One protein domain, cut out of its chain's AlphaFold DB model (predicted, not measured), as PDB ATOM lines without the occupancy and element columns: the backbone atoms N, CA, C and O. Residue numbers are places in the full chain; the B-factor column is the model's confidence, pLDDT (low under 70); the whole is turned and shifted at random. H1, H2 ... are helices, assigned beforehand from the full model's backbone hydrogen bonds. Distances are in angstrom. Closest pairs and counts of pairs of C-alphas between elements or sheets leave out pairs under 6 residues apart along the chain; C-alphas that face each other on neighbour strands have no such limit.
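Overview. This is residues 2 to 88 of the 463 residues of an uncharacterized protein of Mesocestoides corti (UniProt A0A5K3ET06). What is the picture? H1 lies alone at one end, H2 runs along one side, and H3 and H4 meet at a corner on the other side; the long stretch of residues 41 to 72, with no named element, loops out past Gly 44 at the end far from H1, runs back toward the H1 end near residue 59, and returns to H3. How big? The 87 printed residues, under half in named elements, are all helix in class, with no named strand; they are compact, radius of gyration of the C-alphas 12.9 A, spans 37 by 28 by 23 A.

Along the chain. Where does H1 begin? H1, residues 2 to 15, 21.8 A, begins at C-alpha 2 (-33.690, 27.302, 17.414). What follows? H2 is residues 27 to 40, 19.9 A; H3, 73 to 80, 10.3 A; H4, 82 to 86, 5.9 A, ending at C-alpha 86 (-47.909, 36.868, 1.737).

Arrangement. What touches? H1 is apart from H2, H3 and H4. Residues 37 to 40 of H2 alone only just touch H3, with 3 pairs of C-alphas within 8 A, closest Val 37 and Leu 76, 7.3 A, about perpendicular at 83 degrees. H3 and H4 only just touch, only at the corner, with 3 such pairs, closest Ile 78 and Ala 84, 5.9 A. Which backbones are complete? Every O i to N i+4 pair is within hydrogen-bond range in H2 and H4, 7 of 10 in H1, 1 of 4 in H3, beside 3 of 5 O i to N i+3 pairs.

Size, cuts and confidence. Which links are long? H1 to H2 and H2 to H3; the printed part has no cut. Where is confidence low? Residues 2 to 23 and 82 have pLDDT under 70.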
ATOM      1  N   LEU A   2     -32.234  27.276  17.168       45.38
ATOM      2  CA  LEU A   2     -33.690  27.302  17.414       45.38
ATOM      3  C   LEU A   2     -34.078  27.909  18.777       45.38
ATOM      4  O   LEU A   2     -34.864  28.840  18.816       45.38
ATOM      5  N   LEU A   3     -33.443  27.471  19.870       48.00
ATOM      6  CA  LEU A   3     -33.664  28.003  21.228       48.00
ATOM      7  C   LEU A   3     -33.339  29.500  21.363       48.00
ATOM      8  O   LEU A   3     -34.048  30.241  22.038       48.00
ATOM      9  N   ASN A   4     -32.285  29.967  20.686       48.22
ATOM     10  CA  ASN A   4     -31.917  31.386  20.685       48.22
ATOM     11  C   ASN A   4     -32.852  32.212  19.785       48.22
ATOM     12  O   ASN A   4     -33.124  33.366  20.105       48.22
ATOM     13  N   GLY A   5     -33.381  31.629  18.702       53.59
ATOM     14  CA  GLY A   5     -34.437  32.223  17.874       53.59
ATOM     15  C   GLY A   5     -35.787  32.283  18.595       53.59
ATOM     16  O   GLY A   5     -36.453  33.311  18.551       53.59
ATOM     17  N   GLN A   6     -36.141  31.241  19.354       50.91
ATOM     18  CA  GLN A   6     -37.323  31.193  20.223       50.91
ATOM     19  C   GLN A   6     -37.225  32.237  21.346       50.91
ATOM     20  O   GLN A   6     -38.172  32.989  21.561       50.91
ATOM     21  N   ARG A   7     -36.057  32.373  21.994       48.03
ATOM     22  CA  ARG A   7     -35.800  33.438  22.984       48.03
ATOM     23  C   ARG A   7     -35.890  34.849  22.396       48.03
ATOM     24  O   ARG A   7     -36.334  35.744  23.098       48.03
ATOM     25  N   ARG A   8     -35.476  35.064  21.140       45.72
ATOM     26  CA  ARG A   8     -35.560  36.376  20.467       45.72
ATOM     27  C   ARG A   8     -36.969  36.695  19.955       45.72
ATOM     28  O   ARG A   8     -37.407  37.828  20.101       45.72
ATOM     29  N   SER A   9     -37.695  35.705  19.437       45.59
ATOM     30  CA  SER A   9     -39.099  35.863  19.013       45.59
ATOM     31  C   SER A   9     -39.995  36.206  20.209       45.59
ATOM     32  O   SER A   9     -40.840  37.091  20.118       45.59
ATOM     33  N   ALA A  10     -39.715  35.600  21.371       42.31
ATOM     34  CA  ALA A  10     -40.356  35.931  22.643       42.31
ATOM     35  C   ALA A  10     -40.079  37.366  23.143       42.31
ATOM     36  O   ALA A  10     -40.823  37.843  23.989       42.31
ATOM     37  N   MET A  11     -39.029  38.036  22.651       38.34
ATOM     38  CA  MET A  11     -38.669  39.414  23.029       38.34
ATOM     39  C   MET A  11     -39.214  40.457  22.038       38.34
ATOM     40  O   MET A  11     -39.345  41.623  22.388       38.34
ATOM     41  N   ALA A  12     -39.525  40.065  20.795       42.59
ATOM     42  CA  ALA A  12     -40.017  40.976  19.755       42.59
ATOM     43  C   ALA A  12     -41.550  41.149  19.756       42.59
ATOM     44  O   ALA A  12     -42.056  42.131  19.217       42.59
ATOM     45  N   GLN A  13     -42.290  40.220  20.370       47.44
ATOM     46  CA  GLN A  13     -43.756  40.268  20.482       47.44
ATOM     47  C   GLN A  13     -44.269  41.112  21.665       47.44
ATOM     48  O   GLN A  13     -45.475  41.299  21.783       47.44
ATOM     49  N   ASP A  14     -43.381  41.679  22.492       40.75
ATOM     50  CA  ASP A  14     -43.753  42.491  23.665       40.75
ATOM     51  C   ASP A  14     -44.273  43.912  23.313       40.75
ATOM     52  O   ASP A  14     -44.746  44.616  24.199       40.75
ATOM     53  N   ASN A  15     -44.258  44.343  22.039       39.97
ATOM     54  CA  ASN A  15     -44.533  45.748  21.670       39.97
ATOM     55  C   ASN A  15     -45.776  46.005  20.794       39.97
ATOM     56  O   ASN A  15     -45.942  47.122  20.301       39.97
ATOM     57  N   ALA A  16     -46.669  45.033  20.594       42.84
ATOM     58  CA  ALA A  16     -47.911  45.281  19.859       42.84
ATOM     59  C   ALA A  16     -49.093  44.510  20.462       42.84
ATOM     60  O   ALA A  16     -49.338  43.356  20.128       42.84
ATOM     61  N   ASP A  17     -49.845  45.216  21.305       39.34
ATOM     62  CA  ASP A  17     -51.248  44.935  21.625       39.34
ATOM     63  C   ASP A  17     -51.525  43.755  22.582       39.34
ATOM     64  O   ASP A  17     -52.084  42.729  22.201       39.34
ATOM     65  N   GLY A  18     -51.126  43.928  23.852       39.50
ATOM     66  CA  GLY A  18     -51.869  43.577  25.085       39.50
ATOM     67  C   GLY A  18     -52.454  42.170  25.308       39.50
ATOM     68  O   GLY A  18     -53.037  41.931  26.362       39.50
ATOM     69  N   THR A  19     -52.318  41.233  24.372       41.62
ATOM     70  CA  THR A  19     -53.110  39.989  24.340       41.62
ATOM     71  C   THR A  19     -52.277  38.737  24.054       41.62
ATOM     72  O   THR A  19     -52.819  37.637  23.930       41.62
ATOM     73  N   THR A  20     -50.955  38.858  23.949       48.84
ATOM     74  CA  THR A  20     -50.072  37.770  23.516       48.84
ATOM     75  C   THR A  20     -49.341  37.132  24.693       48.84
ATOM     76  O   THR A  20     -48.349  37.652  25.196       48.84
ATOM     77  N   GLY A  21     -49.819  35.963  25.129       51.72
ATOM     78  CA  GLY A  21     -49.036  35.075  25.987       51.72
ATOM     79  C   GLY A  21     -47.770  34.587  25.269       51.72
ATOM     80  O   GLY A  21     -47.765  34.417  24.051       51.72
ATOM     81  N   ARG A  22     -46.688  34.346  26.016       58.69
ATOM     82  CA  ARG A  22     -45.452  33.753  25.480       58.69
ATOM     83  C   ARG A  22     -45.718  32.301  25.071       58.69
ATOM     84  O   ARG A  22     -45.874  31.447  25.941       58.69
ATOM     85  N   PHE A  23     -45.762  32.012  23.772       63.56
ATOM     86  CA  PHE A  23     -45.897  30.640  23.271       63.56
ATOM     87  C   PHE A  23     -44.529  30.033  22.970       63.56
ATOM     88  O   PHE A  23     -43.720  30.616  22.247       63.56
ATOM     89  N   LEU A  24     -44.293  28.822  23.471       77.38
ATOM     90  CA  LEU A  24     -43.278  27.953  22.893       77.38
ATOM     91  C   LEU A  24     -43.847  27.405  21.578       77.38
ATOM     92  O   LEU A  24     -44.884  26.747  21.589       77.38
ATOM     93  N   ILE A  25     -43.212  27.723  20.449       82.25
ATOM     94  CA  ILE A  25     -43.648  27.230  19.138       82.25
ATOM     95  C   ILE A  25     -43.045  25.844  18.915       82.25
ATOM     96  O   ILE A  25     -41.833  25.717  18.710       82.25
ATOM     97  N   ASP A  26     -43.905  24.834  18.951       84.94
ATOM     98  CA  ASP A  26     -43.624  23.449  18.583       84.94
ATOM     99  C   ASP A  26     -44.542  22.986  17.434       84.94
ATOM    100  O   ASP A  26     -45.393  23.736  16.945       84.94
ATOM    101  N   GLU A  27     -44.347  21.750  16.977       85.31
ATOM    102  CA  GLU A  27     -45.129  21.154  15.889       85.31
ATOM    103  C   GLU A  27     -46.629  21.077  16.217       85.31
ATOM    104  O   GLU A  27     -47.463  21.349  15.354       85.31
ATOM    105  N   GLY A  28     -46.988  20.800  17.475       88.25
ATOM    106  CA  GLY A  28     -48.381  20.724  17.914       88.25
ATOM    107  C   GLY A  28     -49.078  22.083  17.885       88.25
ATOM    108  O   GLY A  28     -50.224  22.188  17.447       88.25
ATOM    109  N   VAL A  29     -48.387  23.150  18.294       88.56
ATOM    110  CA  VAL A  29     -48.889  24.528  18.215       88.56
ATOM    111  C   VAL A  29     -49.088  24.956  16.763       88.56
ATOM    112  O   VAL A  29     -50.120  25.554  16.445       88.56
ATOM    113  N   ILE A  30     -48.139  24.633  15.880       88.38
ATOM    114  CA  ILE A  30     -48.234  24.933  14.445       88.38
ATOM    115  C   ILE A  30     -49.418  24.194  13.819       88.38
ATOM    116  O   ILE A  30     -50.232  24.817  13.132       88.38
ATOM    117  N   GLU A  31     -49.550  22.896  14.090       89.31
ATOM    118  CA  GLU A  31     -50.632  22.078  13.546       89.31
ATOM    119  C   GLU A  31     -51.997  22.537  14.059       89.31
ATOM    120  O   GLU A  31     -52.926  22.737  13.275       89.31
ATOM    121  N   ARG A  32     -52.116  22.811  15.365       90.06
ATOM    122  CA  ARG A  32     -53.340  23.369  15.954       90.06
ATOM    123  C   ARG A  32     -53.709  24.689  15.289       90.06
ATOM    124  O   ARG A  32     -54.874  24.895  14.962       90.06
ATOM    125  N   ASN A  33     -52.741  25.584  15.089       90.06
ATOM    126  CA  ASN A  33     -52.991  26.872  14.447       90.06
ATOM    127  C   ASN A  33     -53.485  26.688  13.004       90.06
ATOM    128  O   ASN A  33     -54.463  27.317  12.601       90.06
ATOM    129  N   TYR A  34     -52.859  25.781  12.250       89.56
ATOM    130  CA  TYR A  34     -53.284  25.421  10.900       89.56
ATOM    131  C   TYR A  34     -54.717  24.889  10.863       89.56
ATOM    132  O   TYR A  34     -55.536  25.415  10.106       89.56
ATOM    133  N   LEU A  35     -55.052  23.912  11.709       89.88
ATOM    134  CA  LEU A  35     -56.394  23.330  11.774       89.88
ATOM    135  C   LEU A  35     -57.450  24.356  12.201       89.88
ATOM    136  O   LEU A  35     -58.516  24.422  11.591       89.88
ATOM    137  N   LEU A  36     -57.146  25.205  13.188       90.06
ATOM    138  CA  LEU A  36     -58.054  26.266  13.631       90.06
ATOM    139  C   LEU A  36     -58.387  27.228  12.490       90.06
ATOM    140  O   LEU A  36     -59.562  27.494  12.248       90.06
ATOM    141  N   VAL A  37     -57.387  27.715  11.751       89.44
ATOM    142  CA  VAL A  37     -57.629  28.581  10.586       89.44
ATOM    143  C   VAL A  37     -58.392  27.825   9.499       89.44
ATOM    144  O   VAL A  37     -59.367  28.344   8.952       89.44
ATOM    145  N   LYS A  38     -57.983  26.584   9.208       88.75
ATOM    146  CA  LYS A  38     -58.571  25.762   8.145       88.75
ATOM    147  C   LYS A  38     -60.061  25.500   8.366       88.75
ATOM    148  O   LYS A  38     -60.811  25.545   7.394       88.75
ATOM    149  N   CYS A  39     -60.480  25.266   9.608       88.81
ATOM    150  CA  CYS A  39     -61.876  25.014   9.967       88.81
ATOM    151  C   CYS A  39     -62.704  26.298  10.153       88.81
ATOM    152  O   CYS A  39     -63.928  26.235  10.114       88.81
ATOM    153  N   SER A  40     -62.058  27.454  10.343       89.56
ATOM    154  CA  SER A  40     -62.743  28.714  10.687       89.56
ATOM    155  C   SER A  40     -62.879  29.701   9.527       89.56
ATOM    156  O   SER A  40     -63.506  30.748   9.675       89.56
ATOM    157  N   VAL A  41     -62.268  29.417   8.377       89.94
ATOM    158  CA  VAL A  41     -62.297  30.308   7.214       89.94
ATOM    159  C   VAL A  41     -62.552  29.490   5.962       89.94
ATOM    160  O   VAL A  41     -61.819  28.546   5.694       89.94
ATOM    161  N   ILE A  42     -63.544  29.890   5.169       92.56
ATOM    162  CA  ILE A  42     -63.823  29.311   3.848       92.56
ATOM    163  C   ILE A  42     -63.171  30.167   2.757       92.56
ATOM    164  O   ILE A  42     -63.194  31.398   2.845       92.56
ATOM    165  N   GLY A  43     -62.606  29.538   1.731       91.75
ATOM    166  CA  GLY A  43     -62.191  30.242   0.514       91.75
ATOM    167  C   GLY A  43     -61.174  29.483  -0.324       91.75
ATOM    168  O   GLY A  43     -60.414  28.663   0.203       91.75
ATOM    169  N   GLY A  44     -61.187  29.774  -1.624       90.44
ATOM    170  CA  GLY A  44     -60.261  29.236  -2.613       90.44
ATOM    171  C   GLY A  44     -58.829  29.788  -2.525       90.44
ATOM    172  O   GLY A  44     -58.496  30.555  -1.612       90.44
ATOM    173  N   PRO A  45     -57.958  29.398  -3.480       87.75
ATOM    174  CA  PRO A  45     -56.541  29.776  -3.529       87.75
ATOM    175  C   PRO A  45     -56.242  31.283  -3.461       87.75
ATOM    176  O   PRO A  45     -55.131  31.675  -3.083       87.75
ATOM    177  N   ASN A  46     -57.176  32.138  -3.882       87.06
ATOM    178  CA  ASN A  46     -57.015  33.594  -3.877       87.06
ATOM    179  C   ASN A  46     -57.876  34.307  -2.826       87.06
ATOM    180  O   ASN A  46     -57.718  35.509  -2.627       87.06
ATOM    181  N   GLU A  47     -58.722  33.573  -2.109       90.25
ATOM    182  CA  GLU A  47     -59.698  34.115  -1.152       90.25
ATOM    183  C   GLU A  47     -59.323  33.826   0.304       90.25
ATOM    184  O   GLU A  47     -59.833  34.457   1.234       90.25
ATOM    185  N   ARG A  48     -58.439  32.846   0.507       88.88
ATOM    186  CA  ARG A  48     -57.946  32.420   1.811       88.88
ATOM    187  C   ARG A  48     -56.479  32.022   1.715       88.88
ATOM    188  O   ARG A  48     -56.027  31.488   0.708       88.88
ATOM    189  N   ALA A  49     -55.745  32.233   2.798       85.81
ATOM    190  CA  ALA A  49     -54.394  31.734   2.967       85.81
ATOM    191  C   ALA A  49     -54.284  30.958   4.285       85.81
ATOM    192  O   ALA A  49     -54.689  31.443   5.341       85.81
ATOM    193  N   LEU A  50     -53.751  29.739   4.215       85.62
ATOM    194  CA  LEU A  50     -53.495  28.912   5.392       85.62
ATOM    195  C   LEU A  50     -52.101  29.222   5.952       85.62
ATOM    196  O   LEU A  50     -51.184  29.498   5.171       85.62
ATOM    197  N   PRO A  51     -51.910  29.182   7.280       86.56
ATOM    198  CA  PRO A  51     -50.585  29.346   7.856       86.56
ATOM    199  C   PRO A  51     -49.663  28.189   7.430       86.56
ATOM    200  O   PRO A  51     -50.137  27.091   7.127       86.56
ATOM    201  N   PRO A  52     -48.339  28.399   7.416       84.50
ATOM    202  CA  PRO A  52     -47.397  27.338   7.103       84.50
ATOM    203  C   PRO A  52     -47.432  26.264   8.195       84.50
ATOM    204  O   PRO A  52     -47.664  26.559   9.366       84.50
ATOM    205  N   ARG A  53     -47.157  25.016   7.806       83.38
ATOM    206  CA  ARG A  53     -47.006  23.878   8.733       83.38
ATOM    207  C   ARG A  53     -45.552  23.626   9.147       83.38
ATOM    208  O   ARG A  53     -45.281  22.739   9.940       83.38
ATOM    209  N   ASN A  54     -44.619  24.422   8.622       82.69
ATOM    210  CA  ASN A  54     -43.186  24.301   8.867       82.69
ATOM    211  C   ASN A  54     -42.598  25.645   9.302       82.69
ATOM    212  O   ASN A  54     -43.055  26.702   8.863       82.69
ATOM    213  N   LEU A  55     -41.547  25.595  10.120       84.00
ATOM    214  CA  LEU A  55     -40.784  26.779  10.512       84.00
ATOM    215  C   LEU A  55     -39.903  27.279   9.366       84.00
ATOM    216  O   LEU A  55     -39.242  26.502   8.671       84.00
ATOM    217  N   CYS A  56     -39.842  28.599   9.215       82.50
ATOM    218  CA  CYS A  56     -38.947  29.244   8.274       82.50
ATOM    219  C   CYS A  56     -37.508  29.246   8.805       82.50
ATOM    220  O   CYS A  56     -37.243  29.733   9.902       82.50
ATOM    221  N   LYS A  57     -36.559  28.748   8.003       82.06
ATOM    222  CA  LYS A  57     -35.120  28.785   8.328       82.06
ATOM    223  C   LYS A  57     -34.418  30.070   7.871       82.06
ATOM    224  O   LYS A  57     -33.293  30.316   8.288       82.06
ATOM    225  N   HIS A  58     -35.060  30.866   7.017       81.00
ATOM    226  CA  HIS A  58     -34.473  32.072   6.414       81.00
ATOM    227  C   HIS A  58     -34.859  33.372   7.128       81.00
ATOM    228  O   HIS A  58     -34.261  34.412   6.870       81.00
ATOM    229  N   SER A  59     -35.876  33.331   7.989       77.88
ATOM    230  CA  SER A  59     -36.409  34.501   8.686       77.88
ATOM    231  C   SER A  59     -35.918  34.544  10.131       77.88
ATOM    232  O   SER A  59     -35.751  33.505  10.768       77.88
ATOM    233  N   GLN A  60     -35.711  35.755  10.660       76.56
ATOM    234  CA  GLN A  60     -35.440  35.954  12.090       76.56
ATOM    235  C   GLN A  60     -36.656  35.603  12.953       76.56
ATOM    236  O   GLN A  60     -36.481  35.096  14.059       76.56
ATOM    237  N   ASP A  61     -37.858  35.839  12.426       78.12
ATOM    238  CA  ASP A  61     -39.110  35.307  12.952       78.12
ATOM    239  C   ASP A  61     -39.456  34.024  12.172       78.12
ATOM    240  O   ASP A  61     -39.917  34.109  11.024       78.12
ATOM    241  N   PRO A  62     -39.190  32.830  12.732       78.56
ATOM    242  CA  PRO A  62     -39.384  31.572  12.022       78.56
ATOM    243  C   PRO A  62     -40.868  31.246  11.791       78.56
ATOM    244  O   PRO A  62     -41.160  30.333  11.017       78.56
ATOM    245  N   TYR A  63     -41.803  31.963  12.430       83.31
ATOM    246  CA  TYR A  63     -43.240  31.757  12.269       83.31
ATOM    247  C   TYR A  63     -44.017  33.085  12.397       83.31
ATOM    248  O   TYR A  63     -44.588  33.381  13.445       83.31
ATOM    249  N   PRO A  64     -44.121  33.871  11.310       77.69
ATOM    250  CA  PRO A  64     -44.666  35.232  11.351       77.69
ATOM    251  C   PRO A  64     -46.207  35.305  11.315       77.69
ATOM    252  O   PRO A  64     -46.798  36.370  11.084       77.69
ATOM    253  N   CYS A  65     -46.876  34.168  11.527       82.69
ATOM    254  CA  CYS A  65     -48.330  34.060  11.595       82.69
ATOM    255  C   CYS A  65     -48.805  34.160  13.052       82.69
ATOM    256  O   CYS A  65     -48.199  33.542  13.928       82.69
ATOM    257  N   PRO A  66     -49.918  34.864  13.331       84.19
ATOM    258  CA  PRO A  66     -50.461  34.905  14.683       84.19
ATOM    259  C   PRO A  66     -50.886  33.503  15.138       84.19
ATOM    260  O   PRO A  66     -51.485  32.743  14.369       84.19
ATOM    261  N   ILE A  67     -50.579  33.171  16.395       85.19
ATOM    262  CA  ILE A  67     -51.013  31.929  17.039       85.19
ATOM    263  C   ILE A  67     -52.410  32.133  17.613       85.19
ATOM    264  O   ILE A  67     -52.612  32.912  18.544       85.19
ATOM    265  N   LEU A  68     -53.379  31.400  17.074       83.50
ATOM    266  CA  LEU A  68     -54.751  31.431  17.553       83.50
ATOM    267  C   LEU A  68     -54.909  30.488  18.752       83.50
ATOM    268  O   LEU A  68     -54.568  29.302  18.702       83.50
ATOM    269  N   THR A  69     -55.436  31.023  19.851       76.19
ATOM    270  CA  THR A  69     -55.876  30.253  21.030       76.19
ATOM    271  C   THR A  69     -57.384  30.057  21.057       76.19
ATOM    272  O   THR A  69     -57.866  29.074  21.613       76.19
ATOM    273  N   LYS A  70     -58.127  30.983  20.445       76.38
ATOM    274  CA  LYS A  70     -59.579  30.944  20.283       76.38
ATOM    275  C   LYS A  70     -59.940  31.448  18.892       76.38
ATOM    276  O   LYS A  70     -59.291  32.354  18.366       76.38
ATOM    277  N   VAL A  71     -60.986  30.867  18.318       73.56
ATOM    278  CA  VAL A  71     -61.548  31.321  17.047       73.56
ATOM    279  C   VAL A  71     -62.352  32.592  17.312       73.56
ATOM    280  O   VAL A  71     -63.395  32.544  17.953       73.56
ATOM    281  N   ASN A  72     -61.846  33.733  16.845       73.50
ATOM    282  CA  ASN A  72     -62.557  35.010  16.856       73.50
ATOM    283  C   ASN A  72     -62.436  35.647  15.460       73.50
ATOM    284  O   ASN A  72     -61.308  35.747  14.964       73.50
ATOM    285  N   PRO A  73     -63.545  36.086  14.830       70.38
ATOM    286  CA  PRO A  73     -63.530  36.784  13.546       70.38
ATOM    287  C   PRO A  73     -62.474  37.895  13.421       70.38
ATOM    288  O   PRO A  73     -61.840  38.000  12.370       70.38
ATOM    289  N   SER A  74     -62.212  38.668  14.483       70.06
ATOM    290  CA  SER A  74     -61.214  39.755  14.465       70.06
ATOM    291  C   SER A  74     -59.793  39.261  14.170       70.06
ATOM    292  O   SER A  74     -59.026  39.930  13.481       70.06
ATOM    293  N   ASN A  75     -59.454  38.057  14.633       75.56
ATOM    294  CA  ASN A  75     -58.109  37.491  14.519       75.56
ATOM    295  C   ASN A  75     -57.912  36.703  13.214       75.56
ATOM    296  O   ASN A  75     -56.791  36.318  12.881       75.56
ATOM    297  N   LEU A  76     -58.991  36.462  12.462       83.75
ATOM    298  CA  LEU A  76     -58.965  35.698  11.215       83.75
ATOM    299  C   LEU A  76     -58.713  36.564   9.975       83.75
ATOM    300  O   LEU A  76     -58.406  36.023   8.913       83.75
ATOM    301  N   GLY A  77     -58.788  37.895  10.099       82.88
ATOM    302  CA  GLY A  77     -58.656  38.830   8.974       82.88
ATOM    303  C   GLY A  77     -57.346  38.700   8.185       82.88
ATOM    304  O   GLY A  77     -57.318  38.902   6.973       82.88
ATOM    305  N   ILE A  78     -56.254  38.294   8.841       83.00
ATOM    306  CA  ILE A  78     -54.970  38.065   8.165       83.00
ATOM    307  C   ILE A  78     -55.010  36.863   7.207       83.00
ATOM    308  O   ILE A  78     -54.314  36.860   6.198       83.00
ATOM    309  N   PHE A  79     -55.844  35.862   7.496       86.50
ATOM    310  CA  PHE A  79     -55.961  34.628   6.715       86.50
ATOM    311  C   PHE A  79     -56.984  34.743   5.580       86.50
ATOM    312  O   PHE A  79     -57.030  33.887   4.702       86.50
ATOM    313  N   THR A  80     -57.792  35.804   5.569       85.56
ATOM    314  CA  THR A  80     -58.711  36.145   4.472       85.56
ATOM    315  C   THR A  80     -58.146  37.215   3.539       85.56
ATOM    316  O   THR A  80     -58.677  37.426   2.454       85.56
ATOM    317  N   ASN A  81     -57.046  37.872   3.921       79.19
ATOM    318  CA  ASN A  81     -56.325  38.820   3.081       79.19
ATOM    319  C   ASN A  81     -54.974  38.232   2.650       79.19
ATOM    320  O   ASN A  81     -53.964  38.350   3.347       79.19
ATOM    321  N   LYS A  82     -54.946  37.631   1.455       68.75
ATOM    322  CA  LYS A  82     -53.746  36.990   0.898       68.75
ATOM    323  C   LYS A  82     -52.540  37.932   0.843       68.75
ATOM    324  O   LYS A  82     -51.439  37.506   1.177       68.75
ATOM    325  N   HIS A  83     -52.740  39.207   0.499       70.00
ATOM    326  CA  HIS A  83     -51.660  40.199   0.454       70.00
ATOM    327  C   HIS A  83     -51.080  40.520   1.835       70.00
ATOM    328  O   HIS A  83     -49.891  40.822   1.947       70.00
ATOM    329  N   ALA A  84     -51.899  40.473   2.887       72.06
ATOM    330  CA  ALA A  84     -51.438  40.712   4.249       72.06
ATOM    331  C   ALA A  84     -50.540  39.568   4.745       72.06
ATOM    332  O   ALA A  84     -49.490  39.831   5.333       72.06
ATOM    333  N   LEU A  85     -50.916  38.312   4.472       74.06
ATOM    334  CA  LEU A  85     -50.130  37.146   4.881       74.06
ATOM    335  C   LEU A  85     -48.897  36.926   3.995       74.06
ATOM    336  O   LEU A  85     -47.817  36.645   4.508       74.06
ATOM    337  N   SER A  86     -49.017  37.103   2.674       71.31
ATOM    338  CA  SER A  86     -47.909  36.868   1.737       71.31
ATOM    339  C   SER A  86     -46.719  37.790   1.988       71.31
ATOM    340  O   SER A  86     -45.584  37.380   1.789       71.31
ATOM    341  N   LYS A  87     -46.957  39.021   2.464       71.81
ATOM    342  CA  LYS A  87     -45.895  39.960   2.864       71.81
ATOM    343  C   LYS A  87     -45.094  39.493   4.080       71.81
ATOM    344  O   LYS A  87     -43.980  39.961   4.280       71.81
ATOM    345  N   ARG A  88     -45.678  38.630   4.913       73.25
ATOM    346  CA  ARG A  88     -45.043  38.108   6.127       73.25
ATOM    347  C   ARG A  88     -44.307  36.800   5.879       73.25
ATOM    348  O   ARG A  88     -43.335  36.514   6.565       73.25
TER     349      ARG A  88